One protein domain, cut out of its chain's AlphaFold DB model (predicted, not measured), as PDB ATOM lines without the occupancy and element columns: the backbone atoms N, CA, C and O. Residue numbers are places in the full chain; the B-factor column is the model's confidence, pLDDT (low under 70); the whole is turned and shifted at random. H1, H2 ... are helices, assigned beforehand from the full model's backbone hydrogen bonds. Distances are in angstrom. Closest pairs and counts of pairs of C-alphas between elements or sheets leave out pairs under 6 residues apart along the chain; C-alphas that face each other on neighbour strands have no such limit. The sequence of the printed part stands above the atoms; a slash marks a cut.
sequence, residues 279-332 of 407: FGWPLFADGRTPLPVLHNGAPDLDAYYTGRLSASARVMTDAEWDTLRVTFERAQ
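This is residues 279 to 332 of the 407 residues of an uncharacterized protein of Mycetocola reblochoni REB411 (UniProt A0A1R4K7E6). This domain has little regular structure: a winding stretch with no named element, residues 279 to 300, makes the middle, with the longer helix H2 toward one end of the longest axis and the short H1 toward the other. The link from H1 runs back past this stretch to H2. The printed part has 54 residues, with two named helices, H1 then H2, and no named strand; the class is all helix, with 21 residues in named elements, under half. It is compact, with a radius of gyration of the C-alphas of 11.0 A and spans of 31 by 23 by 17 A.

H2, residues 318 to 332, is 21.0 A long, from C-alpha 318 at (264.114, 295.588, 267.169) to C-alpha 332 at (248.520, 288.280, 279.125). H1, residues 301 to 306, begins with C-alpha 301 at (254.924, 280.582, 258.729) and is 8.9 A long.

H2 and H1 are apart. Residues 293 to 294 pair with residues 313 to 314, antiparallel. In H2 every O i to N i+4 pair is within hydrogen-bond range; in H1, 1 of 2.

The C-alphas farthest apart, Thr 306 and Arg 330, are 31.9 A apart. The link H1 to H2, 11 residues, is long. The printed part has no cut; its mean pLDDT is 86.5, and residue 279 is under 70.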
ATOM      1  N   PHE A 279     251.553 281.871 274.169       57.28
ATOM      2  CA  PHE A 279     251.259 283.285 273.912       57.28
ATOM      3  C   PHE A 279     252.487 284.186 273.680       57.28
ATOM      4  O   PHE A 279     252.839 285.028 274.496       57.28
ATOM      5  N   GLY A 280     253.159 284.009 272.552       80.56
ATOM      6  CA  GLY A 280     254.294 284.823 272.144       80.56
ATOM      7  C   GLY A 280     254.424 284.739 270.636       80.56
ATOM      8  O   GLY A 280     254.052 283.726 270.038       80.56
ATOM      9  N   TRP A 281     254.894 285.815 270.016       87.81
ATOM     10  CA  TRP A 281     255.128 285.830 268.579       87.81
ATOM     11  C   TRP A 281     256.091 284.692 268.184       87.81
ATOM     12  O   TRP A 281     257.096 284.501 268.879       87.81
ATOM     13  N   PRO A 282     255.808 283.909 267.124       90.12
ATOM     14  CA  PRO A 282     256.639 282.768 266.757       90.12
ATOM     15  C   PRO A 282     258.091 283.171 266.471       90.12
ATOM     16  O   PRO A 282     258.353 284.207 265.863       90.12
ATOM     17  N   LEU A 283     259.031 282.325 266.885       91.25
ATOM     18  CA  LEU A 283     260.463 282.465 266.611       91.25
ATOM     19  C   LEU A 283     260.893 281.386 265.608       91.25
ATOM     20  O   LEU A 283     260.267 280.324 265.523       91.25
ATOM     21  N   PHE A 284     261.976 281.634 264.876       88.25
ATOM     22  CA  PHE A 284     262.643 280.614 264.074       88.25
ATOM     23  C   PHE A 284     263.156 279.462 264.960       88.25
ATOM     24  O   PHE A 284     263.164 279.532 266.193       88.25
ATOM     25  N   ALA A 285     263.595 278.364 264.334       87.00
ATOM     26  CA  ALA A 285     264.132 277.192 265.037       87.00
ATOM     27  C   ALA A 285     265.377 277.501 265.902       87.00
ATOM     28  O   ALA A 285     265.754 276.702 266.758       87.00
ATOM     29  N   ASP A 286     265.996 278.665 265.701       84.62
ATOM     30  CA  ASP A 286     267.085 279.200 266.517       84.62
ATOM     31  C   ASP A 286     266.625 279.716 267.898       84.62
ATOM     32  O   ASP A 286     267.454 279.959 268.780       84.62
ATOM     33  N   GLY A 287     265.314 279.885 268.098       87.44
ATOM     34  CA  GLY A 287     264.702 280.389 269.324       87.44
ATOM     35  C   GLY A 287     265.037 281.847 269.646       87.44
ATOM     36  O   GLY A 287     264.810 282.274 270.778       87.44
ATOM     37  N   ARG A 288     265.609 282.603 268.699       86.00
ATOM     38  CA  ARG A 288     266.065 283.987 268.915       86.00
ATOM     39  C   ARG A 288     265.540 284.952 267.870       86.00
ATOM     40  O   ARG A 288     265.193 286.071 268.233       86.00
ATOM     41  N   THR A 289     265.474 284.531 266.612       86.75
ATOM     42  CA  THR A 289     265.023 285.397 265.527       86.75
ATOM     43  C   THR A 289     263.497 285.327 265.436       86.75
ATOM     44  O   THR A 289     262.957 284.228 265.298       86.75
ATOM     45  N   PRO A 290     262.762 286.445 265.549       88.50
ATOM     46  CA  PRO A 290     261.311 286.440 265.397       88.50
ATOM     47  C   PRO A 290     260.914 286.191 263.940       88.50
ATOM     48  O   PRO A 290     261.625 286.586 263.015       88.50
ATOM     49  N   LEU A 291     259.769 285.540 263.727       93.12
ATOM     50  CA  LEU A 291     259.236 285.363 262.379       93.12
ATOM     51  C   LEU A 291     258.883 286.722 261.750       93.12
ATOM     52  O   LEU A 291     258.331 287.579 262.449       93.12
ATOM     53  N   PRO A 292     259.121 286.903 260.438       91.75
ATOM     54  CA  PRO A 292     258.667 288.078 259.706       91.75
ATOM     55  C   PRO A 292     257.155 288.286 259.830       91.75
ATOM     56  O   PRO A 292     256.385 287.339 259.999       91.75
ATOM     57  N   VAL A 293     256.732 289.542 259.713       93.19
ATOM     58  CA  VAL A 293     255.321 289.945 259.713       93.19
ATOM     59  C   VAL A 293     254.826 290.025 258.274       93.19
ATOM     60  O   VAL A 293     255.440 290.706 257.448       93.19
ATOM     61  N   LEU A 294     253.699 289.378 257.976       93.25
ATOM     62  CA  LEU A 294     252.939 289.649 256.755       93.25
ATOM     63  C   LEU A 294     252.249 291.010 256.858       93.25
ATOM     64  O   LEU A 294     252.003 291.534 257.941       93.25
ATOM     65  N   HIS A 295     251.844 291.567 255.720       89.94
ATOM     66  CA  HIS A 295     251.100 292.828 255.684       89.94
ATOM     67  C   HIS A 295     249.818 292.828 256.550       89.94
ATOM     68  O   HIS A 295     249.430 293.867 257.073       89.94
ATOM     69  N   ASN A 296     249.195 291.664 256.760       88.19
ATOM     70  CA  ASN A 296     248.017 291.487 257.617       88.19
ATOM     71  C   ASN A 296     248.339 291.345 259.122       88.19
ATOM     72  O   ASN A 296     247.434 291.087 259.911       88.19
ATOM     73  N   GLY A 297     249.608 291.460 259.525       88.81
ATOM     74  CA  GLY A 297     250.033 291.299 260.915       88.81
ATOM     75  C   GLY A 297     250.063 289.849 261.406       88.81
ATOM     76  O   GLY A 297     250.211 289.631 262.604       88.81
ATOM     77  N   ALA A 298     249.932 288.857 260.520       91.81
ATOM     78  CA  ALA A 298     250.156 287.452 260.853       91.81
ATOM     79  C   ALA A 298     251.650 287.082 260.706       91.81
ATOM     80  O   ALA A 298     252.356 287.693 259.897       91.81
ATOM     81  N   PRO A 299     252.153 286.088 261.457       92.75
ATOM     82  CA  PRO A 299     253.516 285.593 261.293       92.75
ATOM     83  C   PRO A 299     253.690 284.836 259.967       92.75
ATOM     84  O   PRO A 299     252.832 284.039 259.584       92.75
ATOM     85  N   ASP A 300     254.826 285.045 259.298       94.38
ATOM     86  CA  ASP A 300     255.200 284.333 258.071       94.38
ATOM     87  C   ASP A 300     255.648 282.900 258.366       94.38
ATOM     88  O   ASP A 300     256.835 282.598 258.504       94.38
ATOM     89  N   LEU A 301     254.670 282.003 258.499       93.00
ATOM     90  CA  LEU A 301     254.924 280.582 258.729       93.00
ATOM     91  C   LEU A 301     255.612 279.909 257.532       93.00
ATOM     92  O   LEU A 301     256.264 278.889 257.732       93.00
ATOM     93  N   ASP A 302     255.514 280.460 256.319       92.50
ATOM     94  CA  ASP A 302     256.188 279.895 255.146       92.50
ATOM     95  C   ASP A 302     257.701 280.151 255.211       92.50
ATOM     96  O   ASP A 302     258.508 279.256 254.938       92.50
ATOM     97  N   ALA A 303     258.102 281.320 255.720       91.19
ATOM     98  CA  ALA A 303     259.505 281.621 255.996       91.19
ATOM     99  C   ALA A 303     260.132 280.669 257.025       91.19
ATOM    100  O   ALA A 303     261.313 280.340 256.907       91.19
ATOM    101  N   TYR A 304     259.358 280.171 257.997       88.75
ATOM    102  CA  TYR A 304     259.848 279.189 258.972       88.75
ATOM    103  C   TYR A 304     260.274 277.869 258.321       88.75
ATOM    104  O   TYR A 304     261.292 277.299 258.711       88.75
ATOM    105  N   TYR A 305     259.516 277.388 257.333       87.94
ATOM    106  CA  TYR A 305     259.805 276.116 256.666       87.94
ATOM    107  C   TYR A 305     260.817 276.262 255.530       87.94
ATOM    108  O   TYR A 305     261.648 275.379 255.329       87.94
ATOM    109  N   THR A 306     260.749 277.362 254.781       90.44
ATOM    110  CA  THR A 306     261.549 277.551 253.561       90.44
ATOM    111  C   THR A 306     262.846 278.322 253.795       90.44
ATOM    112  O   THR A 306     263.738 278.293 252.946       90.44
ATOM    113  N   GLY A 307     262.963 279.040 254.918       88.06
ATOM    114  CA  GLY A 307     264.066 279.964 255.188       88.06
ATOM    115  C   GLY A 307     264.083 281.196 254.273       88.06
ATOM    116  O   GLY A 307     265.056 281.949 254.293       88.06
ATOM    117  N   ARG A 308     263.044 281.407 253.454       87.56
ATOM    118  CA  ARG A 308     262.907 282.551 252.543       87.56
ATOM    119  C   ARG A 308     261.712 283.402 252.953       87.56
ATOM    120  O   ARG A 308     260.665 282.868 253.284       87.56
ATOM    121  N   LEU A 309     261.862 284.725 252.909       87.75
ATOM    122  CA  LEU A 309     260.743 285.643 253.135       87.75
ATOM    123  C   LEU A 309     259.682 285.459 252.043       87.75
ATOM    124  O   LEU A 309     260.023 285.427 250.856       87.75
ATOM    125  N   SER A 310     258.407 285.388 252.429       89.56
ATOM    126  CA  SER A 310     257.314 285.516 251.466       89.56
ATOM    127  C   SER A 310     257.325 286.916 250.838       89.56
ATOM    128  O   SER A 310     257.791 287.885 251.439       89.56
ATOM    129  N   ALA A 311     256.799 287.050 249.616       89.06
ATOM    130  CA  ALA A 311     256.864 288.300 248.848       89.06
ATOM    131  C   ALA A 311     256.244 289.518 249.567       89.06
ATOM    132  O   ALA A 311     256.589 290.657 249.266       89.06
ATOM    133  N   SER A 312     255.335 289.282 250.517       86.06
ATOM    134  CA  SER A 312     254.662 290.313 251.315       86.06
ATOM    135  C   SER A 312     255.193 290.450 252.745       86.06
ATOM    136  O   SER A 312     254.632 291.226 253.523       86.06
ATOM    137  N   ALA A 313     256.199 289.666 253.128       90.50
ATOM    138  CA  ALA A 313     256.746 289.705 254.474       90.50
ATOM    139  C   ALA A 313     257.816 290.784 254.619       90.50
ATOM    140  O   ALA A 313     258.657 290.987 253.741       90.50
ATOM    141  N   ARG A 314     257.810 291.449 255.777       91.69
ATOM    142  CA  ARG A 314     258.883 292.355 256.191       91.69
ATOM    143  C   ARG A 314     259.584 291.819 257.431       91.69
ATOM    144  O   ARG A 314     258.942 291.290 258.342       91.69
ATOM    145  N   VAL A 315     260.906 291.972 257.455       87.25
ATOM    146  CA  VAL A 315     261.706 291.724 258.656       87.25
ATOM    147  C   VAL A 315     261.331 292.779 259.689       87.25
ATOM    148  O   VAL A 315     261.280 293.966 259.377       87.25
ATOM    149  N   MET A 316     261.031 292.324 260.899       86.50
ATOM    150  CA  MET A 316     260.667 293.197 262.003       86.50
ATOM    151  C   MET A 316     261.910 293.873 262.574       86.50
ATOM    152  O   MET A 316     262.933 293.220 262.772       86.50
ATOM    153  N   THR A 317     261.819 295.170 262.843       89.69
ATOM    154  CA  THR A 317     262.882 295.911 263.533       89.69
ATOM    155  C   THR A 317     262.880 295.611 265.035       89.69
ATOM    156  O   THR A 317     261.847 295.249 265.600       89.69
ATOM    157  N   ASP A 318     264.014 295.809 265.716       82.19
ATOM    158  CA  ASP A 318     264.114 295.588 267.169       82.19
ATOM    159  C   ASP A 318     263.103 296.441 267.966       82.19
ATOM    160  O   ASP A 318     262.515 295.975 268.940       82.19
ATOM    161  N   ALA A 319     262.827 297.668 267.510       85.62
ATOM    162  CA  ALA A 319     261.844 298.559 268.133       85.62
ATOM    163  C   ALA A 319     260.394 298.059 267.967       85.62
ATOM    164  O   ALA A 319     259.594 298.121 268.907       85.62
ATOM    165  N   GLU A 320     260.043 297.537 266.786       83.75
ATOM    166  CA  GLU A 320     258.742 296.894 266.556       83.75
ATOM    167  C   GLU A 320     258.601 295.625 267.407       83.75
ATOM    168  O   GLU A 320     257.535 295.370 267.971       83.75
ATOM    169  N   TRP A 321     259.687 294.862 267.551       81.19
ATOM    170  CA  TRP A 321     259.715 293.653 268.365       81.19
ATOM    171  C   TRP A 321     259.456 293.934 269.845       81.19
ATOM    172  O   TRP A 321     258.612 293.277 270.461       81.19
ATOM    173  N   ASP A 322     260.119 294.941 270.413       85.00
ATOM    174  CA  ASP A 322     259.882 295.337 271.802       85.00
ATOM    175  C   ASP A 322     258.454 295.860 272.003       85.00
ATOM    176  O   ASP A 322     257.806 295.530 272.999       85.00
ATOM    177  N   THR A 323     257.909 296.581 271.020       85.62
ATOM    178  CA  THR A 323     256.514 297.048 271.058       85.62
ATOM    179  C   THR A 323     255.525 295.878 271.075       85.62
ATOM    180  O   THR A 323     254.590 295.865 271.885       85.62
ATOM    181  N   LEU A 324     255.729 294.859 270.233       81.88
ATOM    182  CA  LEU A 324     254.899 293.651 270.249       81.88
ATOM    183  C   LEU A 324     255.043 292.883 271.558       81.88
ATOM    184  O   LEU A 324     254.030 292.474 272.124       81.88
ATOM    185  N   ARG A 325     256.266 292.721 272.075       81.81
ATOM    186  CA  ARG A 325     256.512 292.032 273.348       81.81
ATOM    187  C   ARG A 325     255.734 292.689 274.489       81.81
ATOM    188  O   ARG A 325     254.986 291.997 275.174       81.81
ATOM    189  N   VAL A 326     255.826 294.014 274.623       81.94
ATOM    190  CA  VAL A 326     255.084 294.779 275.641       81.94
ATOM    191  C   VAL A 326     253.570 294.647 275.444       81.94
ATOM    192  O   VAL A 326     252.826 294.510 276.417       81.94
ATOM    193  N   THR A 327     253.096 294.641 274.196       81.50
ATOM    194  CA  THR A 327     251.665 294.490 273.883       81.50
ATOM    195  C   THR A 327     251.141 293.103 274.269       81.50
ATOM    196  O   THR A 327     250.095 293.001 274.911       81.50
ATOM    197  N   PHE A 328     251.877 292.035 273.946       77.88
ATOM    198  CA  PHE A 328     251.523 290.661 274.320       77.88
ATOM    199  C   PHE A 328     251.593 290.428 275.830       77.88
ATOM    200  O   PHE A 328     250.730 289.743 276.379       77.88
ATOM    201  N   GLU A 329     252.588 291.004 276.503       78.19
ATOM    202  CA  GLU A 329     252.758 290.901 277.954       78.19
ATOM    203  C   GLU A 329     251.635 291.633 278.699       78.19
ATOM    204  O   GLU A 329     251.066 291.100 279.656       78.19
ATOM    205  N   ARG A 330     251.216 292.804 278.198       80.44
ATOM    206  CA  ARG A 330     250.039 293.525 278.704       80.44
ATOM    207  C   ARG A 330     248.742 292.748 278.459       80.44
ATOM    208  O   ARG A 330     247.909 292.692 279.357       80.44
ATOM    209  N   ALA A 331     248.581 292.123 277.290       76.31
ATOM    210  CA  ALA A 331     247.408 291.303 276.978       76.31
ATOM    211  C   ALA A 331     247.321 290.030 277.844       76.31
ATOM    212  O   ALA A 331     246.226 289.621 278.213       76.31
ATOM    213  N   GLN A 332     248.459 289.428 278.207       75.94
ATOM    214  CA  GLN A 332     248.520 288.280 279.125       75.94
ATOM    215  C   GLN A 332     248.298 288.653 280.588       75.94
ATOM    216  O   GLN A 332     247.760 287.853 281.348       75.94
TER     217      GLN A 332